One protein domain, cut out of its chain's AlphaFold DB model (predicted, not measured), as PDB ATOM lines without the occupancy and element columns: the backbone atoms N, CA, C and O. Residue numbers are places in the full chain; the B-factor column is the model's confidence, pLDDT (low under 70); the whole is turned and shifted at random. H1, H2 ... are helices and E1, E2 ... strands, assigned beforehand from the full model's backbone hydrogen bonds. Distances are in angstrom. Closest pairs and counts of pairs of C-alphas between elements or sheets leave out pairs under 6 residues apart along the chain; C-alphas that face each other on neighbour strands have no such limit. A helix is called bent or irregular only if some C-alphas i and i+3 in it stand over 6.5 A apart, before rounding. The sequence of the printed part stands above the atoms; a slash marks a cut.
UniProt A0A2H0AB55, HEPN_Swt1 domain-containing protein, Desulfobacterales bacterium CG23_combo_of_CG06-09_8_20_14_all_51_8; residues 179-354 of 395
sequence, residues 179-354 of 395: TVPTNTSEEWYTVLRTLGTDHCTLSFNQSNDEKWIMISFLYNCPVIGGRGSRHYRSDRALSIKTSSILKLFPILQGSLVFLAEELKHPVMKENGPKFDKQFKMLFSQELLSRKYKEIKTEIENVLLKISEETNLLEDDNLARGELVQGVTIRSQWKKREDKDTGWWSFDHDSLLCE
ATOM      1  N   THR A 179      25.979 -86.014   0.066       96.88
ATOM      2  CA  THR A 179      25.667 -85.692  -1.333       96.88
ATOM      3  C   THR A 179      25.648 -86.976  -2.155       96.88
ATOM      4  O   THR A 179      26.564 -87.788  -2.032       96.88
ATOM      5  N   VAL A 180      24.652 -87.140  -3.030       96.19
ATOM      6  CA  VAL A 180      24.617 -88.278  -3.964       96.19
ATOM      7  C   VAL A 180      25.795 -88.161  -4.945       96.19
ATOM      8  O   VAL A 180      25.907 -87.132  -5.626       96.19
ATOM      9  N   PRO A 181      26.686 -89.168  -5.043       93.62
ATOM     10  CA  PRO A 181      27.850 -89.107  -5.923       93.62
ATOM     11  C   PRO A 181      27.485 -88.891  -7.399       93.62
ATOM     12  O   PRO A 181      26.555 -89.486  -7.937       93.62
ATOM     13  N   THR A 182      28.252 -88.061  -8.109       89.69
ATOM     14  CA  THR A 182      27.963 -87.733  -9.521       89.69
ATOM     15  C   THR A 182      28.186 -88.896 -10.489       89.69
ATOM     16  O   THR A 182      27.685 -88.861 -11.618       89.69
ATOM     17  N   ASN A 183      28.916 -89.923 -10.051       90.06
ATOM     18  CA  ASN A 183      29.151 -91.178 -10.759       90.06
ATOM     19  C   ASN A 183      28.126 -92.277 -10.419       90.06
ATOM     20  O   ASN A 183      28.301 -93.405 -10.880       90.06
ATOM     21  N   THR A 184      27.075 -91.975  -9.650       92.62
ATOM     22  CA  THR A 184      25.970 -92.907  -9.398       92.62
ATOM     23  C   THR A 184      25.310 -93.317 -10.715       92.62
ATOM     24  O   THR A 184      24.872 -92.472 -11.498       92.62
ATOM     25  N   SER A 185      25.239 -94.628 -10.962       92.75
ATOM     26  CA  SER A 185      24.652 -95.210 -12.175       92.75
ATOM     27  C   SER A 185      23.166 -95.549 -12.040       92.75
ATOM     28  O   SER A 185      22.603 -96.167 -12.940       92.75
ATOM     29  N   GLU A 186      22.529 -95.200 -10.920       94.56
ATOM     30  CA  GLU A 186      21.102 -95.454 -10.720       94.56
ATOM     31  C   GLU A 186      20.243 -94.627 -11.683       94.56
ATOM     32  O   GLU A 186      20.436 -93.418 -11.845       94.56
ATOM     33  N   GLU A 187      19.266 -95.284 -12.318       95.88
ATOM     34  CA  GLU A 187      18.447 -94.681 -13.372       95.88
ATOM     35  C   GLU A 187      17.739 -93.410 -12.894       95.88
ATOM     36  O   GLU A 187      17.804 -92.383 -13.574       95.88
ATOM     37  N   TRP A 188      17.140 -93.440 -11.696       96.81
ATOM     38  CA  TRP A 188      16.450 -92.279 -11.130       96.81
ATOM     39  C   TRP A 188      17.378 -91.062 -11.041       96.81
ATOM     40  O   TRP A 188      16.971 -89.960 -11.403       96.81
ATOM     41  N   TYR A 189      18.637 -91.251 -10.635       97.19
ATOM     42  CA  TYR A 189      19.593 -90.159 -10.480       97.19
ATOM     43  C   TYR A 189      20.010 -89.607 -11.839       97.19
ATOM     44  O   TYR A 189      19.985 -88.395 -12.056       97.19
ATOM     45  N   THR A 190      20.349 -90.494 -12.780       96.38
ATOM     46  CA  THR A 190      20.790 -90.090 -14.124       96.38
ATOM     47  C   THR A 190      19.741 -89.265 -14.861       96.38
ATOM     48  O   THR A 190      20.103 -88.342 -15.589       96.38
ATOM     49  N   VAL A 191      18.462 -89.564 -14.630       96.31
ATOM     50  CA  VAL A 191      17.320 -88.880 -15.228       96.31
ATOM     51  C   VAL A 191      16.983 -87.591 -14.476       96.31
ATOM     52  O   VAL A 191      16.902 -86.532 -15.097       96.31
ATOM     53  N   LEU A 192      16.828 -87.640 -13.150       97.19
ATOM     54  CA  LEU A 192      16.400 -86.475 -12.367       97.19
ATOM     55  C   LEU A 192      17.465 -85.375 -12.290       97.19
ATOM     56  O   LEU A 192      17.109 -84.200 -12.269       97.19
ATOM     57  N   ARG A 193      18.763 -85.708 -12.314       95.94
ATOM     58  CA  ARG A 193      19.837 -84.696 -12.265       95.94
ATOM     59  C   ARG A 193      19.871 -83.756 -13.471       95.94
ATOM     60  O   ARG A 193      20.545 -82.735 -13.422       95.94
ATOM     61  N   THR A 194      19.210 -84.135 -14.566       95.25
ATOM     62  CA  THR A 194      19.111 -83.315 -15.785       95.25
ATOM     63  C   THR A 194      18.050 -82.229 -15.688       95.25
ATOM     64  O   THR A 194      18.005 -81.346 -16.540       95.25
ATOM     65  N   LEU A 195      17.202 -82.289 -14.660       97.25
ATOM     66  CA  LEU A 195      16.124 -81.340 -14.459       97.25
ATOM     67  C   LEU A 195      16.651 -80.044 -13.840       97.25
ATOM     68  O   LEU A 195      17.547 -80.043 -12.994       97.25
ATOM     69  N   GLY A 196      16.052 -78.935 -14.248       95.38
ATOM     70  CA  GLY A 196      16.386 -77.602 -13.779       95.38
ATOM     71  C   GLY A 196      15.858 -76.550 -14.743       95.38
ATOM     72  O   GLY A 196      15.494 -76.852 -15.878       95.38
ATOM     73  N   THR A 197      15.795 -75.316 -14.270       96.25
ATOM     74  CA  THR A 197      15.413 -74.135 -15.053       96.25
ATOM     75  C   THR A 197      16.309 -72.972 -14.643       96.25
ATOM     76  O   THR A 197      17.023 -73.065 -13.642       96.25
ATOM     77  N   ASP A 198      16.240 -71.855 -15.363       93.69
ATOM     78  CA  ASP A 198      16.988 -70.644 -15.000       93.69
ATOM     79  C   ASP A 198      16.583 -70.094 -13.619       93.69
ATOM     80  O   ASP A 198      17.393 -69.487 -12.916       93.69
ATOM     81  N   HIS A 199      15.345 -70.366 -13.198       94.12
ATOM     82  CA  HIS A 199      14.785 -69.905 -11.926       94.12
ATOM     83  C   HIS A 199      14.987 -70.892 -10.773       94.12
ATOM     84  O   HIS A 199      14.965 -70.489  -9.608       94.12
ATOM     85  N   CYS A 200      15.171 -72.183 -11.071       96.88
ATOM     86  CA  CYS A 200      15.212 -73.240 -10.065       96.88
ATOM     87  C   CYS A 200      16.258 -74.315 -10.381       96.88
ATOM     88  O   CYS A 200      16.163 -75.012 -11.393       96.88
ATOM     89  N   THR A 201      17.209 -74.508  -9.464       97.25
ATOM     90  CA  THR A 201      18.245 -75.550  -9.561       97.25
ATOM     91  C   THR A 201      18.014 -76.674  -8.558       97.25
ATOM     92  O   THR A 201      17.400 -76.459  -7.513       97.25
ATOM     93  N   LEU A 202      18.479 -77.883  -8.879       97.81
ATOM     94  CA  LEU A 202      18.295 -79.072  -8.047       97.81
ATOM     95  C   LEU A 202      19.622 -79.546  -7.444       97.81
ATOM     96  O   LEU A 202      20.671 -79.487  -8.085       97.81
ATOM     97  N   SER A 203      19.564 -80.081  -6.227       97.31
ATOM     98  CA  SER A 203      20.646 -80.844  -5.603       97.31
ATOM     99  C   SER A 203      20.109 -82.111  -4.942       97.31
ATOM    100  O   SER A 203      18.952 -82.164  -4.526       97.31
ATOM    101  N   PHE A 204      20.961 -83.132  -4.846       98.00
ATOM    102  CA  PHE A 204      20.578 -84.467  -4.394       98.00
ATOM    103  C   PHE A 204      21.418 -84.874  -3.196       98.00
ATOM    104  O   PHE A 204      22.652 -84.871  -3.248       98.00
ATOM    105  N   ASN A 205      20.725 -85.256  -2.138       97.50
ATOM    106  CA  ASN A 205      21.293 -85.690  -0.881       97.50
ATOM    107  C   ASN A 205      20.699 -87.047  -0.485       97.50
ATOM    108  O   ASN A 205      19.602 -87.388  -0.924       97.50
ATOM    109  N   GLN A 206      21.414 -87.823   0.322       97.19
ATOM    110  CA  GLN A 206      20.978 -89.133   0.790       97.19
ATOM    111  C   GLN A 206      21.351 -89.373   2.254       97.19
ATOM    112  O   GLN A 206      22.303 -88.781   2.777       97.19
ATOM    113  N   SER A 207      20.598 -90.247   2.919       96.31
ATOM    114  CA  SER A 207      20.930 -90.733   4.260       96.31
ATOM    115  C   SER A 207      22.213 -91.568   4.275       96.31
ATOM    116  O   SER A 207      22.715 -92.001   3.237       96.31
ATOM    117  N   ASN A 208      22.758 -91.809   5.471       93.31
ATOM    118  CA  ASN A 208      23.937 -92.661   5.656       93.31
ATOM    119  C   ASN A 208      23.698 -94.112   5.225       93.31
ATOM    120  O   ASN A 208      24.611 -94.759   4.721       93.31
ATOM    121  N   ASP A 209      22.477 -94.610   5.411       93.19
ATOM    122  CA  ASP A 209      22.060 -95.948   4.991       93.19
ATOM    123  C   ASP A 209      21.508 -96.001   3.555       93.19
ATOM    124  O   ASP A 209      21.017 -97.047   3.135       93.19
ATOM    125  N   GLU A 210      21.559 -94.877   2.829       94.62
ATOM    126  CA  GLU A 210      21.090 -94.700   1.445       94.62
ATOM    127  C   GLU A 210      19.601 -95.019   1.217       94.62
ATOM    128  O   GLU A 210      19.129 -95.047   0.081       94.62
ATOM    129  N   LYS A 211      18.814 -95.219   2.283       95.50
ATOM    130  CA  LYS A 211      17.376 -95.514   2.180       95.50
ATOM    131  C   LYS A 211      16.521 -94.284   1.924       95.50
ATOM    132  O   LYS A 211      15.371 -94.429   1.503       95.50
ATOM    133  N   TRP A 212      17.051 -93.096   2.180       97.75
ATOM    134  CA  TRP A 212      16.343 -91.834   2.038       97.75
ATOM    135  C   TRP A 212      17.056 -90.949   1.032       97.75
ATOM    136  O   TRP A 212      18.259 -90.732   1.147       97.75
ATOM    137  N   ILE A 213      16.301 -90.419   0.070       98.19
ATOM    138  CA  ILE A 213      16.799 -89.504  -0.954       98.19
ATOM    139  C   ILE A 213      16.072 -88.174  -0.805       98.19
ATOM    140  O   ILE A 213      14.845 -88.106  -0.884       98.19
ATOM    141  N   MET A 214      16.840 -87.109  -0.622       98.06
ATOM    142  CA  MET A 214      16.344 -85.748  -0.520       98.06
ATOM    143  C   MET A 214      16.707 -84.964  -1.775       98.06
ATOM    144  O   MET A 214      17.881 -84.757  -2.088       98.06
ATOM    145  N   ILE A 215      15.682 -84.498  -2.482       98.19
ATOM    146  CA  ILE A 215      15.825 -83.613  -3.635       98.19
ATOM    147  C   ILE A 215      15.543 -82.196  -3.156       98.19
ATOM    148  O   ILE A 215      14.432 -81.880  -2.727       98.19
ATOM    149  N   SER A 216      16.561 -81.346  -3.205       97.75
ATOM    150  CA  SER A 216      16.445 -79.947  -2.816       97.75
ATOM    151  C   SER A 216      16.361 -79.055  -4.044       97.75
ATOM    152  O   SER A 216      17.162 -79.180  -4.963       97.75
ATOM    153  N   PHE A 217      15.432 -78.114  -4.015       98.12
ATOM    154  CA  PHE A 217      15.163 -77.150  -5.068       98.12
ATOM    155  C   PHE A 217      15.527 -75.766  -4.564       98.12
ATOM    156  O   PHE A 217      14.994 -75.320  -3.549       98.12
ATOM    157  N   LEU A 218      16.443 -75.092  -5.247       98.00
ATOM    158  CA  LEU A 218      16.843 -73.728  -4.942       98.00
ATOM    159  C   LEU A 218      16.189 -72.783  -5.944       98.00
ATOM    160  O   LEU A 218      16.634 -72.695  -7.088       98.00
ATOM    161  N   TYR A 219      15.168 -72.063  -5.490       98.12
ATOM    162  CA  TYR A 219      14.508 -71.016  -6.254       98.12
ATOM    163  C   TYR A 219      15.171 -69.667  -5.979       98.12
ATOM    164  O   TYR A 219      15.264 -69.226  -4.827       98.12
ATOM    165  N   ASN A 220      15.639 -69.018  -7.042       96.38
ATOM    166  CA  ASN A 220      16.116 -67.643  -6.978       96.38
ATOM    167  C   ASN A 220      14.895 -66.725  -6.992       96.38
ATOM    168  O   ASN A 220      14.227 -66.646  -8.012       96.38
ATOM    169  N   CYS A 221      14.604 -66.062  -5.873       96.94
ATOM    170  CA  CYS A 221      13.411 -65.240  -5.690       96.94
ATOM    171  C   CYS A 221      13.597 -63.865  -6.361       96.94
ATOM    172  O   CYS A 221      14.232 -62.988  -5.753       96.94
ATOM    173  N   PRO A 222      13.064 -63.614  -7.575       96.06
ATOM    174  CA  PRO A 222      13.358 -62.386  -8.300       96.06
ATOM    175  C   PRO A 222      12.695 -61.183  -7.634       96.06
ATOM    176  O   PRO A 222      11.575 -61.263  -7.121       96.06
ATOM    177  N   VAL A 223      13.392 -60.048  -7.636       95.50
ATOM    178  CA  VAL A 223      12.882 -58.785  -7.093       95.50
ATOM    179  C   VAL A 223      12.193 -58.014  -8.214       95.50
ATOM    180  O   VAL A 223      12.851 -57.413  -9.057       95.50
ATOM    181  N   ILE A 224      10.862 -58.001  -8.193       94.31
ATOM    182  CA  ILE A 224      10.013 -57.369  -9.220       94.31
ATOM    183  C   ILE A 224       9.703 -55.895  -8.933       94.31
ATOM    184  O   ILE A 224       9.037 -55.205  -9.702       94.31
ATOM    185  N   GLY A 225      10.154 -55.386  -7.790       92.00
ATOM    186  CA  GLY A 225      10.032 -53.979  -7.456       92.00
ATOM    187  C   GLY A 225      10.549 -53.684  -6.063       92.00
ATOM    188  O   GLY A 225      10.741 -54.574  -5.244       92.00
ATOM    189  N   GLY A 226      10.752 -52.411  -5.762       89.31
ATOM    190  CA  GLY A 226      11.178 -52.010  -4.433       89.31
ATOM    191  C   GLY A 226      11.149 -50.508  -4.260       89.31
ATOM    192  O   GLY A 226      11.195 -49.741  -5.222       89.31
ATOM    193  N   ARG A 227      11.042 -50.079  -3.009       89.06
ATOM    194  CA  ARG A 227      11.170 -48.677  -2.612       89.06
ATOM    195  C   ARG A 227      12.032 -48.616  -1.370       89.06
ATOM    196  O   ARG A 227      11.930 -49.466  -0.490       89.06
ATOM    197  N   GLY A 228      12.874 -47.602  -1.270       85.56
ATOM    198  CA  GLY A 228      13.738 -47.472  -0.113       85.56
ATOM    199  C   GLY A 228      14.663 -46.278  -0.189       85.56
ATOM    200  O   GLY A 228      14.798 -45.628  -1.222       85.56
ATOM    201  N   SER A 229      15.303 -46.012   0.936       85.31
ATOM    202  CA  SER A 229      16.426 -45.102   1.078       85.31
ATOM    203  C   SER A 229      17.725 -45.898   1.243       85.31
ATOM    204  O   SER A 229      17.746 -47.130   1.206       85.31
ATOM    205  N   ARG A 230      18.831 -45.190   1.492       81.75
ATOM    206  CA  ARG A 230      20.140 -45.798   1.768       81.75
ATOM    207  C   ARG A 230      20.146 -46.728   2.990       81.75
ATOM    208  O   ARG A 230      21.002 -47.601   3.068       81.75
ATOM    209  N   HIS A 231      19.228 -46.542   3.940       88.94
ATOM    210  CA  HIS A 231      19.232 -47.269   5.217       88.94
ATOM    211  C   HIS A 231      18.008 -48.154   5.450       88.94
ATOM    212  O   HIS A 231      18.005 -48.939   6.395       88.94
ATOM    213  N   TYR A 232      16.981 -48.042   4.612       92.12
ATOM    214  CA  TYR A 232      15.757 -48.821   4.742       92.12
ATOM    215  C   TYR A 232      15.193 -49.137   3.366       92.12
ATOM    216  O   TYR A 232      15.058 -48.235   2.543       92.12
ATOM    217  N   ARG A 233      14.833 -50.394   3.124       93.31
ATOM    218  CA  ARG A 233      14.234 -50.842   1.871       93.31
ATOM    219  C   ARG A 233      13.042 -51.745   2.135       93.31
ATOM    220  O   ARG A 233      13.033 -52.517   3.089       93.31
ATOM    221  N   SER A 234      12.054 -51.638   1.264       95.12
ATOM    222  CA  SER A 234      10.924 -52.542   1.145       95.12
ATOM    223  C   SER A 234      10.926 -53.048  -0.289       95.12
ATOM    224  O   SER A 234      10.564 -52.311  -1.208       95.12
ATOM    225  N   ASP A 235      11.367 -54.282  -0.474       95.50
ATOM    226  CA  ASP A 235      11.492 -54.922  -1.777       95.50
ATOM    227  C   ASP A 235      10.356 -55.947  -1.931       95.50
ATOM    228  O   ASP A 235       9.987 -56.645  -0.984       95.50
ATOM    229  N   ARG A 236       9.744 -55.994  -3.113       95.25
ATOM    230  CA  ARG A 236       8.743 -56.988  -3.494       95.25
ATOM    231  C   ARG A 236       9.452 -58.068  -4.298       95.25
ATOM    232  O   ARG A 236       9.923 -57.799  -5.401       95.25
ATOM    233  N   ALA A 237       9.527 -59.265  -3.734       96.06
ATOM    234  CA  ALA A 237      10.160 -60.422  -4.350       96.06
ATOM    235  C   ALA A 237       9.120 -61.502  -4.641       96.06
ATOM    236  O   ALA A 237       8.089 -61.560  -3.967       96.06
ATOM    237  N   LEU A 238       9.370 -62.352  -5.631       97.12
ATOM    238  CA  LEU A 238       8.547 -63.537  -5.839       97.12
ATOM    239  C   LEU A 238       8.982 -64.658  -4.893       97.12
ATOM    240  O   LEU A 238      10.149 -64.775  -4.537       97.12
ATOM    241  N   SER A 239       8.031 -65.482  -4.476       97.06
ATOM    242  CA  SER A 239       8.251 -66.662  -3.648       97.06
ATOM    243  C   SER A 239       7.321 -67.783  -4.091       97.06
ATOM    244  O   SER A 239       6.232 -67.531  -4.610       97.06
ATOM    245  N   ILE A 240       7.732 -69.020  -3.838       97.38
ATOM    246  CA  ILE A 240       6.926 -70.208  -4.105       97.38
ATOM    247  C   ILE A 240       6.003 -70.477  -2.914       97.38
ATOM    248  O   ILE A 240       6.452 -70.555  -1.770       97.38
ATOM    249  N   LYS A 241       4.715 -70.689  -3.178       96.56
ATOM    250  CA  LYS A 241       3.737 -71.283  -2.265       96.56
ATOM    251  C   LYS A 241       4.003 -72.781  -2.137       96.56
ATOM    252  O   LYS A 241       3.328 -73.591  -2.768       96.56
ATOM    253  N   THR A 242       5.000 -73.155  -1.335       96.75
ATOM    254  CA  THR A 242       5.523 -74.529  -1.248       96.75
ATOM    255  C   THR A 242       4.414 -75.563  -1.021       96.75
ATOM    256  O   THR A 242       4.349 -76.559  -1.735       96.75
ATOM    257  N   SER A 243       3.469 -75.300  -0.111       95.12
ATOM    258  CA  SER A 243       2.354 -76.219   0.168       95.12
ATOM    259  C   SER A 243       1.414 -76.448  -1.024       95.12
ATOM    260  O   SER A 243       0.787 -77.504  -1.126       95.12
ATOM    261  N   SER A 244       1.334 -75.496  -1.961       96.81
ATOM    262  CA  SER A 244       0.488 -75.603  -3.158       96.81
ATOM    263  C   SER A 244       1.034 -76.611  -4.170       96.81
ATOM    264  O   SER A 244       0.247 -77.162  -4.935       96.81
ATOM    265  N   ILE A 245       2.332 -76.942  -4.119       98.00
ATOM    266  CA  ILE A 245       2.922 -78.012  -4.937       98.00
ATOM    267  C   ILE A 245       2.169 -79.325  -4.690       98.00
ATOM    268  O   ILE A 245       1.712 -79.973  -5.622       98.00
ATOM    269  N   LEU A 246       1.945 -79.687  -3.430       96.88
ATOM    270  CA  LEU A 246       1.274 -80.945  -3.098       96.88
ATOM    271  C   LEU A 246      -0.207 -80.972  -3.497       96.88
ATOM    272  O   LEU A 246      -0.759 -82.042  -3.721       96.88
ATOM    273  N   LYS A 247      -0.854 -79.804  -3.581       95.31
ATOM    274  CA  LYS A 247      -2.264 -79.679  -3.981       95.31
ATOM    275  C   LYS A 247      -2.438 -79.797  -5.495       95.31
ATOM    276  O   LYS A 247      -3.431 -80.355  -5.947       95.31
ATOM    277  N   LEU A 248      -1.490 -79.255  -6.259       97.19
ATOM    278  CA  LEU A 248      -1.530 -79.246  -7.722       97.19
ATOM    279  C   LEU A 248      -0.936 -80.517  -8.343       97.19
ATOM    280  O   LEU A 248      -1.352 -80.897  -9.433       97.19
ATOM    281  N   PHE A 249      -0.014 -81.186  -7.644       97.62
ATOM    282  CA  PHE A 249       0.717 -82.360  -8.133       97.62
ATOM    283  C   PHE A 249       0.503 -83.566  -7.198       97.62
ATOM    284  O   PHE A 249       1.381 -83.915  -6.398       97.62
ATOM    285  N   PRO A 250      -0.681 -84.213  -7.248       95.62
ATOM    286  CA  PRO A 250      -1.057 -85.273  -6.310       95.62
ATOM    287  C   PRO A 250      -0.179 -86.525  -6.425       95.62
ATOM    288  O   PRO A 250       0.045 -87.199  -5.424       95.62
ATOM    289  N   ILE A 251       0.385 -86.815  -7.603       95.62
ATOM    290  CA  ILE A 251       1.316 -87.942  -7.781       95.62
ATOM    291  C   ILE A 251       2.584 -87.722  -6.943       95.62
ATOM    292  O   ILE A 251       3.073 -88.662  -6.306       95.62
ATOM    293  N   LEU A 252       3.095 -86.483  -6.881       96.50
ATOM    294  CA  LEU A 252       4.202 -86.150  -5.984       96.50
ATOM    295  C   LEU A 252       3.778 -86.315  -4.535       96.50
ATOM    296  O   LEU A 252       4.469 -87.022  -3.809       96.50
ATOM    297  N   GLN A 253       2.633 -85.751  -4.138       96.56
ATOM    298  CA  GLN A 253       2.100 -85.904  -2.780       96.56
ATOM    299  C   GLN A 253       1.974 -87.382  -2.367       96.56
ATOM    300  O   GLN A 253       2.302 -87.743  -1.236       96.56
ATOM    301  N   GLY A 254       1.519 -88.258  -3.264       95.81
ATOM    302  CA  GLY A 254       1.407 -89.697  -3.025       95.81
ATOM    303  C   GLY A 254       2.758 -90.397  -2.837       95.81
ATOM    304  O   GLY A 254       2.836 -91.363  -2.079       95.81
ATOM    305  N   SER A 255       3.809 -89.881  -3.478       96.44
ATOM    306  CA  SER A 255       5.118 -90.533  -3.608       96.44
ATOM    307  C   SER A 255       6.161 -90.084  -2.581       96.44
ATOM    308  O   SER A 255       7.064 -90.851  -2.252       96.44
ATOM    309  N   LEU A 256       6.078 -88.850  -2.085       97.19
ATOM    310  CA  LEU A 256       7.032 -88.322  -1.106       97.19
ATOM    311  C   LEU A 256       6.620 -88.614   0.338       97.19
ATOM    312  O   LEU A 256       5.449 -88.827   0.651       97.19
ATOM    313  N   VAL A 257       7.606 -88.592   1.230       97.25
ATOM    314  CA  VAL A 257       7.396 -88.613   2.680       97.25
ATOM    315  C   VAL A 257       7.007 -87.219   3.145       97.25
ATOM    316  O   VAL A 257       5.936 -87.041   3.716       97.25
ATOM    317  N   PHE A 258       7.849 -86.223   2.867       97.19
ATOM    318  CA  PHE A 258       7.559 -84.840   3.221       97.19
ATOM    319  C   PHE A 258       8.074 -83.831   2.196       97.19
ATOM    320  O   PHE A 258       9.008 -84.098   1.436       97.19
ATOM    321  N   LEU A 259       7.441 -82.660   2.219       97.62
ATOM    322  CA  LEU A 259       7.865 -81.431   1.572       97.62
ATOM    323  C   LEU A 259       8.094 -80.370   2.650       97.62
ATOM    324  O   LEU A 259       7.202 -80.077   3.448       97.62
ATOM    325  N   ALA A 260       9.280 -79.780   2.642       95.81
ATOM    326  CA  ALA A 260       9.698 -78.774   3.605       95.81
ATOM    327  C   ALA A 260      10.396 -77.594   2.931       95.81
ATOM    328  O   ALA A 260      10.776 -77.674   1.765       95.81
ATOM    329  N   GLU A 261      10.606 -76.515   3.674       94.44
ATOM    330  CA  GLU A 261      11.265 -75.304   3.197       94.44
ATOM    331  C   GLU A 261      12.326 -74.771   4.161       94.44
ATOM    332  O   GLU A 261      12.292 -74.986   5.373       94.44
ATOM    333  N   GLU A 262      13.293 -74.070   3.583       92.75
ATOM    334  CA  GLU A 262      14.404 -73.424   4.266       92.75
ATOM    335  C   GLU A 262      14.733 -72.113   3.539       92.75
ATOM    336  O   GLU A 262      14.684 -72.031   2.308       92.75
ATOM    337  N   LEU A 263      15.073 -71.068   4.295       92.50
ATOM    338  CA  LEU A 263      15.545 -69.808   3.726       92.50
ATOM    339  C   LEU A 263      17.063 -69.733   3.815       92.50
ATOM    340  O   LEU A 263      17.647 -69.964   4.873       92.50
ATOM    341  N   LYS A 264      17.701 -69.323   2.717       91.56
ATOM    342  CA  LYS A 264      19.098 -68.893   2.778       91.56
ATOM    343  C   LYS A 264      19.154 -67.457   3.269       91.56
ATOM    344  O   LYS A 264      18.319 -66.635   2.890       91.56
ATOM    345  N   HIS A 265      20.173 -67.144   4.067       91.31
ATOM    346  CA  HIS A 265      20.364 -65.780   4.542       91.31
ATOM    347  C   HIS A 265      20.507 -64.822   3.341       91.31
ATOM    348  O   HIS A 265      21.408 -65.021   2.518       91.31
ATOM    349  N   PRO A 266      19.672 -63.772   3.234       94.31
ATOM    350  CA  PRO A 266      19.742 -62.833   2.125       94.31
ATOM    351  C   PRO A 266      21.074 -62.086   2.070       94.31
ATOM    352  O   PRO A 266      21.729 -61.858   3.093       94.31
ATOM    353  N   VAL A 267      21.466 -61.654   0.874       92.69
ATOM    354  CA  VAL A 267      22.703 -60.888   0.669       92.69
ATOM    355  C   VAL A 267      22.393 -59.616  -0.100       92.69
ATOM    356  O   VAL A 267      21.756 -59.662  -1.149       92.69
ATOM    357  N   MET A 268      22.881 -58.473   0.386       92.12
ATOM    358  CA  MET A 268      22.838 -57.231  -0.386       92.12
ATOM    359  C   MET A 268      23.974 -57.223  -1.414       92.12
ATOM    360  O   MET A 268      25.143 -57.242  -1.028       92.12
ATOM    361  N   LYS A 269      23.641 -57.191  -2.706       88.81
ATOM    362  CA  LYS A 269      24.590 -57.000  -3.813       88.81
ATOM    363  C   LYS A 269      24.504 -55.568  -4.350       88.81
ATOM    364  O   LYS A 269      23.609 -54.812  -3.978       88.81
ATOM    365  N   GLU A 270      25.414 -55.203  -5.253       84.00
ATOM    366  CA  GLU A 270      25.427 -53.882  -5.907       84.00
ATOM    367  C   GLU A 270      24.098 -53.567  -6.614       84.00
ATOM    368  O   GLU A 270      23.584 -52.457  -6.501       84.00
ATOM    369  N   ASN A 271      23.490 -54.575  -7.246       84.69
ATOM    370  CA  ASN A 271      22.228 -54.443  -7.981       84.69
ATOM    371  C   ASN A 271      20.976 -54.605  -7.095       84.69
ATOM    372  O   ASN A 271      19.865 -54.665  -7.614       84.69
ATOM    373  N   GLY A 272      21.138 -54.686  -5.770       89.25
ATOM    374  CA  GLY A 272      20.048 -54.889  -4.816       89.25
ATOM    375  C   GLY A 272      20.148 -56.203  -4.036       89.25
ATOM    376  O   GLY A 272      21.144 -56.929  -4.136       89.25
ATOM    377  N   PRO A 273      19.143 -56.503  -3.199       93.44
ATOM    378  CA  PRO A 273      19.149 -57.712  -2.396       93.44
ATOM    379  C   PRO A 273      18.919 -58.952  -3.258       93.44
ATOM    380  O   PRO A 273      18.118 -58.942  -4.190       93.44
ATOM    381  N   LYS A 274      19.611 -60.035  -2.911       95.19
ATOM    382  CA  LYS A 274      19.359 -61.371  -3.434       95.19
ATOM    383  C   LYS A 274      18.653 -62.197  -2.367       95.19
ATOM    384  O   LYS A 274      19.158 -62.315  -1.247       95.19
ATOM    385  N   PHE A 275      17.528 -62.780  -2.754       96.62
ATOM    386  CA  PHE A 275      16.740 -63.690  -1.940       96.62
ATOM    387  C   PHE A 275      16.747 -65.065  -2.602       96.62
ATOM    388  O   PHE A 275      16.607 -65.173  -3.816       96.62
ATOM    389  N   ASP A 276      16.912 -66.113  -1.806       96.06
ATOM    390  CA  ASP A 276      16.836 -67.485  -2.282       96.06
ATOM    391  C   ASP A 276      15.946 -68.272  -1.317       96.06
ATOM    392  O   ASP A 276      16.117 -68.197  -0.094       96.06
ATOM    393  N   LYS A 277      15.018 -69.048  -1.872       96.94
ATOM    394  CA  LYS A 277      14.175 -69.974  -1.120       96.94
ATOM    395  C   LYS A 277      14.523 -71.395  -1.526       96.94
ATOM    396  O   LYS A 277      14.591 -71.701  -2.714       96.94
ATOM    397  N   GLN A 278      14.735 -72.263  -0.545       96.81
ATOM    398  CA  GLN A 278      14.929 -73.683  -0.782       96.81
ATOM    399  C   GLN A 278      13.690 -74.454  -0.337       96.81
ATOM    400  O   GLN A 278      13.143 -74.191   0.732       96.81
ATOM    401  N   PHE A 279      13.259 -75.428  -1.132       97.19
ATOM    402  CA  PHE A 279      12.317 -76.448  -0.681       97.19
ATOM    403  C   PHE A 279      12.880 -77.841  -0.940       97.19
ATOM    404  O   PHE A 279      13.681 -78.040  -1.851       97.19
ATOM    405  N   LYS A 280      12.520 -78.800  -0.091       97.56
ATOM    406  CA  LYS A 280      13.118 -80.134  -0.042       97.56
ATOM    407  C   LYS A 280      12.021 -81.179  -0.080       97.56
ATOM    408  O   LYS A 280      11.093 -81.115   0.722       97.56
ATOM    409  N   MET A 281      12.142 -82.129  -0.997       98.31
ATOM    410  CA  MET A 281      11.274 -83.298  -1.093       98.31
ATOM    411  C   MET A 281      12.055 -84.528  -0.655       98.31
ATOM    412  O   MET A 281      13.128 -84.799  -1.199       98.31
ATOM    413  N   LEU A 282      11.516 -85.268   0.308       98.19
ATOM    414  CA  LEU A 282      12.104 -86.521   0.760       98.19
ATOM    415  C   LEU A 282      11.354 -87.718   0.177       98.19
ATOM    416  O   LEU A 282      10.133 -87.810   0.304       98.19
ATOM    417  N   PHE A 283      12.096 -88.676  -0.366       98.19
ATOM    418  CA  PHE A 283      11.589 -89.951  -0.861       98.19
ATOM    419  C   PHE A 283      12.295 -91.113  -0.162       98.19
ATOM    420  O   PHE A 283      13.464 -90.998   0.214       98.19
ATOM    421  N   SER A 284      11.621 -92.259  -0.040       97.50
ATOM    422  CA  SER A 284      12.357 -93.509   0.160       97.50
ATOM    423  C   SER A 284      13.026 -93.912  -1.153       97.50
ATOM    424  O   SER A 284      12.447 -93.760  -2.233       97.50
ATOM    425  N   GLN A 285      14.244 -94.440  -1.067       96.50
ATOM    426  CA  GLN A 285      15.019 -94.875  -2.227       96.50
ATOM    427  C   GLN A 285      14.272 -95.961  -3.016       96.50
ATOM    428  O   GLN A 285      14.234 -95.909  -4.246       96.50
ATOM    429  N   GLU A 286      13.601 -96.888  -2.322       96.00
ATOM    430  CA  GLU A 286      12.826 -97.964  -2.947       96.00
ATOM    431  C   GLU A 286      11.672 -97.411  -3.798       96.00
ATOM    432  O   GLU A 286      11.493 -97.802  -4.956       96.00
ATOM    433  N   LEU A 287      10.894 -96.471  -3.246       96.06
ATOM    434  CA  LEU A 287       9.759 -95.878  -3.948       96.06
ATOM    435  C   LEU A 287      10.242 -95.025  -5.119       96.06
ATOM    436  O   LEU A 287       9.711 -95.155  -6.224       96.06
ATOM    437  N   LEU A 288      11.274 -94.202  -4.899       96.81
ATOM    438  CA  LEU A 288      11.867 -93.372  -5.943       96.81
ATOM    439  C   LEU A 288      12.349 -94.235  -7.110       96.81
ATOM    440  O   LEU A 288      11.981 -93.973  -8.251       96.81
ATOM    441  N   SER A 289      13.080 -95.314  -6.832       96.94
ATOM    442  CA  SER A 289      13.567 -96.246  -7.854       96.94
ATOM    443  C   SER A 289      12.438 -96.930  -8.622       96.94
ATOM    444  O   SER A 289      12.554 -97.151  -9.825       96.94
ATOM    445  N   ARG A 290      11.313 -97.229  -7.962       97.00
ATOM    446  CA  ARG A 290      10.136 -97.822  -8.614       97.00
ATOM    447  C   ARG A 290       9.379 -96.825  -9.495       97.00
ATOM    448  O   ARG A 290       8.877 -97.214 -10.546       97.00
ATOM    449  N   LYS A 291       9.262 -95.565  -9.065       97.00
ATOM    450  CA  LYS A 291       8.357 -94.558  -9.656       97.00
ATOM    451  C   LYS A 291       9.061 -93.367 -10.310       97.00
ATOM    452  O   LYS A 291       8.402 -92.389 -10.659       97.00
ATOM    453  N   TYR A 292      10.377 -93.422 -10.526       97.50
ATOM    454  CA  TYR A 292      11.151 -92.251 -10.960       97.50
ATOM    455  C   TYR A 292      10.639 -91.599 -12.251       97.50
ATOM    456  O   TYR A 292      10.790 -90.395 -12.408       97.50
ATOM    457  N   LYS A 293      10.028 -92.354 -13.175       98.00
ATOM    458  CA  LYS A 293       9.483 -91.809 -14.434       98.00
ATOM    459  C   LYS A 293       8.264 -90.912 -14.200       98.00
ATOM    460  O   LYS A 293       8.168 -89.838 -14.791       98.00
ATOM    461  N   GLU A 294       7.359 -91.349 -13.327       97.69
ATOM    462  CA  GLU A 294       6.184 -90.571 -12.917       97.69
ATOM    463  C   GLU A 294       6.634 -89.340 -12.124       97.69
ATOM    464  O   GLU A 294       6.272 -88.219 -12.466       97.69
ATOM    465  N   ILE A 295       7.530 -89.538 -11.151       98.06
ATOM    466  CA  ILE A 295       8.100 -88.458 -10.331       98.06
ATOM    467  C   ILE A 295       8.826 -87.424 -11.202       98.06
ATOM    468  O   ILE A 295       8.643 -86.228 -11.006       98.06
ATOM    469  N   LYS A 296       9.613 -87.860 -12.193       98.06
ATOM    470  CA  LYS A 296      10.287 -86.972 -13.151       98.06
ATOM    471  C   LYS A 296       9.283 -86.091 -13.886       98.06
ATOM    472  O   LYS A 296       9.477 -84.884 -13.930       98.06
ATOM    473  N   THR A 297       8.236 -86.698 -14.442       98.38
ATOM    474  CA  THR A 297       7.209 -85.980 -15.213       98.38
ATOM    475  C   THR A 297       6.545 -84.906 -14.353       98.38
ATOM    476  O   THR A 297       6.381 -83.768 -14.782       98.38
ATOM    477  N   GLU A 298       6.231 -85.229 -13.102       98.06
ATOM    478  CA  GLU A 298       5.642 -84.258 -12.186       98.06
ATOM    479  C   GLU A 298       6.621 -83.157 -11.771       98.06
ATOM    480  O   GLU A 298       6.230 -81.996 -11.698       98.06
ATOM    481  N   ILE A 299       7.898 -83.479 -11.538       98.56
ATOM    482  CA  ILE A 299       8.922 -82.460 -11.263       98.56
ATOM    483  C   ILE A 299       9.088 -81.530 -12.473       98.56
ATOM    484  O   ILE A 299       9.208 -80.320 -12.293       98.56
ATOM    485  N   GLU A 300       9.053 -82.053 -13.701       98.50
ATOM    486  CA  GLU A 300       9.055 -81.235 -14.921       98.50
ATOM    487  C   GLU A 300       7.851 -80.289 -14.962       98.50
ATOM    488  O   GLU A 300       8.026 -79.099 -15.216       98.50
ATOM    489  N   ASN A 301       6.657 -80.781 -14.624       98.44
ATOM    490  CA  ASN A 301       5.449 -79.957 -14.560       98.44
ATOM    491  C   ASN A 301       5.538 -78.875 -13.465       98.44
ATOM    492  O   ASN A 301       5.138 -77.734 -13.698       98.44
ATOM    493  N   VAL A 302       6.105 -79.194 -12.294       98.44
ATOM    494  CA  VAL A 302       6.376 -78.221 -11.218       98.44
ATOM    495  C   VAL A 302       7.318 -77.124 -11.712       98.44
ATOM    496  O   VAL A 302       7.023 -75.940 -11.558       98.44
ATOM    497  N   LEU A 303       8.445 -77.506 -12.317       98.56
ATOM    498  CA  LEU A 303       9.458 -76.571 -12.811       98.56
ATOM    499  C   LEU A 303       8.925 -75.683 -13.941       98.56
ATOM    500  O   LEU A 303       9.199 -74.478 -13.955       98.56
ATOM    501  N   LEU A 304       8.140 -76.259 -14.854       98.12
ATOM    502  CA  LEU A 304       7.478 -75.529 -15.930       98.12
ATOM    503  C   LEU A 304       6.514 -74.486 -15.358       98.12
ATOM    504  O   LEU A 304       6.651 -73.307 -15.667       98.12
ATOM    505  N   LYS A 305       5.618 -74.891 -14.450       98.19
ATOM    506  CA  LYS A 305       4.638 -73.994 -13.819       98.19
ATOM    507  C   LYS A 305       5.307 -72.879 -13.010       98.19
ATOM    508  O   LYS A 305       4.877 -71.732 -13.091       98.19
ATOM    509  N   ILE A 306       6.378 -73.182 -12.267       98.19
ATOM    510  CA  ILE A 306       7.184 -72.161 -11.573       98.19
ATOM    511  C   ILE A 306       7.748 -71.158 -12.582       98.19
ATOM    512  O   ILE A 306       7.678 -69.956 -12.338       98.19
ATOM    513  N   SER A 307       8.292 -71.629 -13.705       97.69
ATOM    514  CA  SER A 307       8.902 -70.759 -14.718       97.69
ATOM    515  C   SER A 307       7.868 -69.886 -15.424       97.69
ATOM    516  O   SER A 307       8.066 -68.680 -15.539       97.69
ATOM    517  N   GLU A 308       6.742 -70.471 -15.841       96.94
ATOM    518  CA  GLU A 308       5.627 -69.760 -16.475       96.94
ATOM    519  C   GLU A 308       5.070 -68.661 -15.566       96.94
ATOM    520  O   GLU A 308       4.927 -67.517 -15.993       96.94
ATOM    521  N   GLU A 309       4.794 -68.980 -14.297       97.56
ATOM    522  CA  GLU A 309       4.246 -68.003 -13.357       97.56
ATOM    523  C   GLU A 309       5.276 -66.963 -12.914       97.56
ATOM    524  O   GLU A 309       4.906 -65.815 -12.677       97.56
ATOM    525  N   THR A 310       6.559 -67.330 -12.826       97.19
ATOM    526  CA  THR A 310       7.638 -66.369 -12.551       97.19
ATOM    527  C   THR A 310       7.720 -65.344 -13.676       97.19
ATOM    528  O   THR A 310       7.596 -64.155 -13.401       97.19
ATOM    529  N   ASN A 311       7.815 -65.792 -14.934       95.88
ATOM    530  CA  ASN A 311       7.877 -64.901 -16.095       95.88
ATOM    531  C   ASN A 311       6.623 -64.012 -16.184       95.88
ATOM    532  O   ASN A 311       6.729 -62.802 -16.362       95.88
ATOM    533  N   LEU A 312       5.433 -64.591 -15.969       95.69
ATOM    534  CA  LEU A 312       4.175 -63.840 -15.947       95.69
ATOM    535  C   LEU A 312       4.183 -62.716 -14.900       95.69
ATOM    536  O   LEU A 312       3.691 -61.628 -15.173       95.69
ATOM    537  N   LEU A 313       4.705 -62.978 -13.700       94.69
ATOM    538  CA  LEU A 313       4.719 -62.013 -12.596       94.69
ATOM    539  C   LEU A 313       5.846 -60.975 -12.706       94.69
ATOM    540  O   LEU A 313       5.740 -59.904 -12.099       94.69
ATOM    541  N   GLU A 314       6.917 -61.288 -13.436       93.31
ATOM    542  CA  GLU A 314       7.949 -60.320 -13.817       93.31
ATOM    543  C   GLU A 314       7.420 -59.335 -14.872       93.31
ATOM    544  O   GLU A 314       7.658 -58.131 -14.742       93.31
ATOM    545  N   ASP A 315       6.644 -59.824 -15.845       91.75
ATOM    546  CA  ASP A 315       6.031 -59.007 -16.901       91.75
ATOM    547  C   ASP A 315       4.796 -58.221 -16.409       91.75
ATOM    548  O   ASP A 315       4.614 -57.051 -16.757       91.75
ATOM    549  N   ASP A 316       3.951 -58.840 -15.574       89.75
ATOM    550  CA  ASP A 316       2.743 -58.251 -14.984       89.75
ATOM    551  C   ASP A 316       2.699 -58.453 -13.460       89.75
ATOM    552  O   ASP A 316       2.213 -59.450 -12.921       89.75
ATOM    553  N   ASN A 317       3.136 -57.429 -12.727       78.06
ATOM    554  CA  ASN A 317       3.177 -57.448 -11.264       78.06
ATOM    555  C   ASN A 317       1.792 -57.419 -10.567       78.06
ATOM    556  O   ASN A 317       1.729 -57.473  -9.324       78.06
ATOM    557  N   LEU A 318       0.695 -57.324 -11.332       81.56
ATOM    558  CA  LEU A 318      -0.686 -57.442 -10.853       81.56
ATOM    559  C   LEU A 318      -1.265 -58.847 -11.051       81.56
ATOM    560  O   LEU A 318      -2.280 -59.166 -10.417       81.56
ATOM    561  N   ALA A 319      -0.624 -59.686 -11.868       85.06
ATOM    562  CA  ALA A 319      -1.009 -61.076 -12.042       85.06
ATOM    563  C   ALA A 319      -0.890 -61.863 -10.722       85.06
ATOM    564  O   ALA A 319      -0.295 -61.426  -9.728       85.06
ATOM    565  N   ARG A 320      -1.510 -63.045 -10.684       86.19
ATOM    566  CA  ARG A 320      -1.456 -63.956  -9.534       86.19
ATOM    567  C   ARG A 320      -1.165 -65.365 -10.017       86.19
ATOM    568  O   ARG A 320      -1.927 -65.892 -10.820       86.19
ATOM    569  N   GLY A 321      -0.104 -65.959  -9.478       91.81
ATOM    570  CA  GLY A 321       0.210 -67.368  -9.663       91.81
ATOM    571  C   GLY A 321      -0.472 -68.264  -8.627       91.81
ATOM    572  O   GLY A 321      -0.791 -67.855  -7.496       91.81
ATOM    573  N   GLU A 322      -0.690 -69.513  -9.023       94.81
ATOM    574  CA  GLU A 322      -1.136 -70.588  -8.144       94.81
ATOM    575  C   GLU A 322       0.027 -71.100  -7.285       94.81
ATOM    576  O   GLU A 322      -0.165 -71.332  -6.091       94.81
ATOM    577  N   LEU A 323       1.234 -71.197  -7.858       96.38
ATOM    578  CA  LEU A 323       2.472 -71.580  -7.179       96.38
ATOM    579  C   LEU A 323       3.347 -70.389  -6.813       96.38
ATOM    580  O   LEU A 323       3.982 -70.428  -5.769       96.38
ATOM    581  N   VAL A 324       3.414 -69.345  -7.631       97.25
ATOM    582  CA  VAL A 324       4.302 -68.199  -7.405       97.25
ATOM    583  C   VAL A 324       3.495 -66.996  -6.922       97.25
ATOM    584  O   VAL A 324       2.396 -66.703  -7.395       97.25
ATOM    585  N   GLN A 325       4.027 -66.283  -5.933       95.75
ATOM    586  CA  GLN A 325       3.402 -65.093  -5.364       95.75
ATOM    587  C   GLN A 325       4.408 -63.989  -5.085       95.75
ATOM    588  O   GLN A 325       5.540 -64.253  -4.701       95.75
ATOM    589  N   GLY A 326       3.967 -62.738  -5.201       95.19
ATOM    590  CA  GLY A 326       4.734 -61.594  -4.721       95.19
ATOM    591  C   GLY A 326       4.595 -61.425  -3.209       95.19
ATOM    592  O   GLY A 326       3.482 -61.290  -2.703       95.19
ATOM    593  N   VAL A 327       5.719 -61.357  -2.504       95.56
ATOM    594  CA  VAL A 327       5.802 -61.076  -1.066       95.56
ATOM    595  C   VAL A 327       6.632 -59.822  -0.823       95.56
ATOM    596  O   VAL A 327       7.443 -59.418  -1.655       95.56
ATOM    597  N   THR A 328       6.401 -59.159   0.309       95.69
ATOM    598  CA  THR A 328       7.167 -57.965   0.692       95.69
ATOM    599  C   THR A 328       8.213 -58.337   1.730       95.69
ATOM    600  O   THR A 328       7.885 -58.962   2.738       95.69
ATOM    601  N   ILE A 329       9.450 -57.913   1.493       96.50
ATOM    602  CA  ILE A 329      10.605 -58.129   2.362       96.50
ATOM    603  C   ILE A 329      11.138 -56.768   2.789       96.50
ATOM    604  O   ILE A 329      11.282 -55.851   1.973       96.50
ATOM    605  N   ARG A 330      11.434 -56.622   4.080       95.88
ATOM    606  CA  ARG A 330      11.971 -55.375   4.634       95.88
ATOM    607  C   ARG A 330      13.435 -55.555   4.986       95.88
ATOM    608  O   ARG A 330      13.816 -56.521   5.639       95.88
ATOM    609  N   SER A 331      14.249 -54.589   4.587       94.94
ATOM    610  CA  SER A 331      15.687 -54.590   4.832       94.94
ATOM    611  C   SER A 331      16.099 -53.293   5.515       94.94
ATOM    612  O   SER A 331      15.691 -52.210   5.093       94.94
ATOM    613  N   GLN A 332      16.935 -53.373   6.546       94.31
ATOM    614  CA  GLN A 332      17.436 -52.208   7.276       94.31
ATOM    615  C   GLN A 332      18.953 -52.277   7.440       94.31
ATOM    616  O   GLN A 332      19.494 -53.300   7.856       94.31
ATOM    617  N   TRP A 333      19.637 -51.167   7.173       92.06
ATOM    618  CA  TRP A 333      21.052 -51.021   7.492       92.06
ATOM    619  C   TRP A 333      21.228 -50.751   8.986       92.06
ATOM    620  O   TRP A 333      20.752 -49.737   9.502       92.06
ATOM    621  N   LYS A 334      21.943 -51.637   9.676       91.06
ATOM    622  CA  LYS A 334      22.340 -51.472  11.076       91.06
ATOM    623  C   LYS A 334      23.800 -51.031  11.133       91.06
ATOM    624  O   LYS A 334      24.668 -51.661  10.530       91.06
ATOM    625  N   LYS A 335      24.067 -49.930  11.838       87.38
ATOM    626  CA  LYS A 335      25.433 -49.485  12.154       87.38
ATOM    627  C   LYS A 335      25.963 -50.282  13.347       87.38
ATOM    628  O   LYS A 335      25.184 -50.633  14.230       87.38
ATOM    629  N   ARG A 336      27.269 -50.552  13.385       85.00
ATOM    630  CA  ARG A 336      27.936 -50.990  14.623       85.00
ATOM    631  C   ARG A 336      28.112 -49.777  15.535       85.00
ATOM    632  O   ARG A 336      28.411 -48.702  15.027       85.00
ATOM    633  N   GLU A 337      27.932 -49.962  16.844       75.06
ATOM    634  CA  GLU A 337      27.903 -48.870  17.835       75.06
ATOM    635  C   GLU A 337      29.142 -47.955  17.779       75.06
ATOM    636  O   GLU A 337      28.988 -46.755  17.961       75.06
ATOM    637  N   ASP A 338      30.308 -48.471  17.359       68.50
ATOM    638  CA  ASP A 338      31.577 -47.719  17.337       68.50
ATOM    639  C   ASP A 338      32.347 -47.743  15.994       68.50
ATOM    640  O   ASP A 338      33.559 -47.515  15.969       68.50
ATOM    641  N   LYS A 339      31.717 -48.068  14.851       63.44
ATOM    642  CA  LYS A 339      32.429 -48.123  13.548       63.44
ATOM    643  C   LYS A 339      31.605 -47.568  12.384       63.44
ATOM    644  O   LYS A 339      30.398 -47.771  12.320       63.44
ATOM    645  N   ASP A 340      32.290 -47.021  11.373       72.25
ATOM    646  CA  ASP A 340      31.719 -46.673  10.051       72.25
ATOM    647  C   ASP A 340      31.253 -47.898   9.233       72.25
ATOM    648  O   ASP A 340      30.794 -47.777   8.096       72.25
ATOM    649  N   THR A 341      31.355 -49.101   9.802       82.69
ATOM    650  CA  THR A 341      30.889 -50.348   9.197       82.69
ATOM    651  C   THR A 341      29.523 -50.751   9.745       82.69
ATOM    652  O   THR A 341      29.178 -50.524  10.906       82.69
ATOM    653  N   GLY A 342      28.718 -51.368   8.889       86.19
ATOM    654  CA  GLY A 342      27.385 -51.847   9.230       86.19
ATOM    655  C   GLY A 342      27.037 -53.110   8.458       86.19
ATOM    656  O   GLY A 342      27.861 -53.643   7.713       86.19
ATOM    657  N   TRP A 343      25.824 -53.604   8.661       90.62
ATOM    658  CA  TRP A 343      25.296 -54.769   7.962       90.62
ATOM    659  C   TRP A 343      23.820 -54.569   7.635       90.62
ATOM    660  O   TRP A 343      23.118 -53.795   8.290       90.62
ATOM    661  N   TRP A 344      23.341 -55.273   6.614       92.81
ATOM    662  CA  TRP A 344      21.917 -55.328   6.312       92.81
ATOM    663  C   TRP A 344      21.247 -56.409   7.160       92.81
ATOM    664  O   TRP A 344      21.699 -57.550   7.207       92.81
ATOM    665  N   SER A 345      20.170 -56.026   7.835       93.81
ATOM    666  CA  SER A 345      19.241 -56.906   8.539       93.81
ATOM    667  C   SER A 345      18.011 -57.101   7.660       93.81
ATOM    668  O   SER A 345      17.482 -56.111   7.154       93.81
ATOM    669  N   PHE A 346      17.545 -58.339   7.510       94.88
ATOM    670  CA  PHE A 346      16.426 -58.692   6.632       94.88
ATOM    671  C   PHE A 346      15.293 -59.350   7.423       94.88
ATOM    672  O   PHE A 346      15.507 -60.370   8.073       94.88
ATOM    673  N   ASP A 347      14.095 -58.787   7.325       94.88
ATOM    674  CA  ASP A 347      12.839 -59.420   7.728       94.88
ATOM    675  C   ASP A 347      12.255 -60.118   6.494       94.88
ATOM    676  O   ASP A 347      11.657 -59.472   5.625       94.88
ATOM    677  N   HIS A 348      12.566 -61.411   6.372       93.81
ATOM    678  CA  HIS A 348      12.375 -62.220   5.166       93.81
ATOM    679  C   HIS A 348      11.545 -63.487   5.417       93.81
ATOM    680  O   HIS A 348      11.410 -64.312   4.516       93.81
ATOM    681  N   ASP A 349      10.932 -63.612   6.598       92.56
ATOM    682  CA  ASP A 349      10.074 -64.749   6.954       92.56
ATOM    683  C   ASP A 349       8.828 -64.827   6.059       92.56
ATOM    684  O   ASP A 349       8.279 -65.904   5.854       92.56
ATOM    685  N   SER A 350       8.436 -63.713   5.428       94.00
ATOM    686  CA  SER A 350       7.370 -63.667   4.417       94.00
ATOM    687  C   SER A 350       7.653 -64.516   3.171       94.00
ATOM    688  O   SER A 350       6.738 -64.772   2.390       94.00
ATOM    689  N   LEU A 351       8.897 -64.965   2.966       95.31
ATOM    690  CA  LEU A 351       9.231 -65.954   1.945       95.31
ATOM    691  C   LEU A 351       8.712 -67.356   2.299       95.31
ATOM    692  O   LEU A 351       8.479 -68.136   1.374       95.31
ATOM    693  N   LEU A 352       8.535 -67.689   3.580       93.38
ATOM    694  CA  LEU A 352       8.020 -68.983   4.039       93.38
ATOM    695  C   LEU A 352       6.496 -69.066   3.897       93.38
ATOM    696  O   LEU A 352       5.784 -68.068   3.797       93.38
ATOM    697  N   CYS A 353       5.995 -70.290   3.857       91.94
ATOM    698  CA  CYS A 353       4.587 -70.632   3.858       91.94
ATOM    699  C   CYS A 353       4.219 -71.234   5.215       91.94
ATOM    700  O   CYS A 353       4.628 -72.347   5.553       91.94
ATOM    701  N   GLU A 354       3.407 -70.506   5.977       87.94
ATOM    702  CA  GLU A 354       2.851 -71.019   7.227       87.94
ATOM    703  C   GLU A 354       2.022 -72.283   6.973       87.94
ATOM    704  O   GLU A 354       1.259 -72.362   6.007       87.94
TER     705      GLU A 354
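What this domain is: This is residues 179 to 354 of the 395 residues of the protein "HEPN_Swt1 domain-containing protein" of Desulfobacterales bacterium CG23_combo_of_CG06-09_8_20_14_all_51_8 (UniProt A0A2H0AB55). Two strongly twisted antiparallel sheets, E1 E2 E5 E6 E7 and E3 E4 E8 E9, overlap partly face to face with their strands crossed, and one long helix, H4, runs past the first sheet and over E4 and E8 of the second. The short helices H1 and H3 pack on the early part of H4, H2 stands over E5, and the turn of the E8 and E9 hairpin, residues 336 to 341, sticks out. The printed part has 176 residues with four named helices and nine named strands, in the order H1 E1 E2 E3 E4 H2 H3 E5 E6 E7 H4 E8 E9; the class is mixed, helices and strands. The first sheet is branched at E7, and the second has the order E3 E4 E8 E9. The whole is only just compact, close to loose, with a radius of gyration of the C-alphas of 18.3 A and spans of 57 by 39 by 27 A.

Where its parts are: H1, residues 187 to 192, begins at C-alpha 187 at (18.447, -94.681, -13.372). E1, residues 200 to 206, and E2, residues 212 to 221 and 27.8 A long, form a hairpin. E2 runs on into E3, residues 223 to 228, across a break of 1 residue at 54 degrees. E4 is residues 232 to 240, 24.8 A long. H2, residues 242 to 248, and H3, residues 250 to 255, come before E5, residues 258 to 263, and E6, residues 267 to 269. E7, residues 272 to 284, measures 39.7 A. H4, residues 285 to 315, follows with no residue between and is 39.8 A long; it is irregular, with C-alphas 290 and 293 8.4 A apart and a kink of 83 degrees near residue 292. E8, residues 324 to 336, is 36.6 A long, and E9, residues 339 to 347, ends at C-alpha 347 at (12.839, -59.420, 7.728).

How they stand to each other: In the branched sheet, E7 is staggered: its residues 272 to 274 pair with E6, 275 to 284 with E2 and 277 to 282 with E5. E2 lies on one side of E7 and E5 on the other side. N 217 and O 279 of E2 and E7 are 2.8 A apart, N 280 and O 260 of E7 and E5 2.8 A, N 274 and O 267 of E7 and E6 2.8 A, and N 203 and O 216 of E1 and E2 2.9 A, each within hydrogen-bond range. The two sheets make a sandwich, two sheets face to face, with strands at 54 degrees. In the second sheet, within the same range, N 227 and O 234 join E3 and E4 at 2.9 A, N 233 and O 331 E4 and E8 at 2.8 A, and N 334 and O 343 E8 and E9 at 2.8 A. H4 is on this sheet at a height over the sheet of 10.4 A, across the strands, at 77 degrees to E8 on the local plane. The closest C-alphas of H4 and E8 are those of Glu 309 and Val 324, 6.0 A apart. H4 only grazes the branched sheet, with residues 285 to 310. H1 touches H4, at its residues 288 to 296 alone; the closest C-alphas are those of Trp 188 and Tyr 292, 5.3 A apart. H3 touches H4, at its residues 287 to 299 alone; the closest C-alphas are those of Leu 252 and Ile 295, 6.3 A apart. H2 stands up from the branched sheet, over E5. In H1 and H3 every O i to N i+4 pair is within hydrogen-bond range; H4 has 25 of 27, and H2 1 of 3 beside 4 of 4 O i to N i+3 pairs.

The domain as a whole: The two C-alphas farthest apart are those of Arg 290 and Asp 338, 60.4 A. The printed part has no cut, and no link is long; H1 to E1 and H4 to E8 are short, the others tight. The mean pLDDT of the printed part is 94.1, and residues 338 to 339 are under 70.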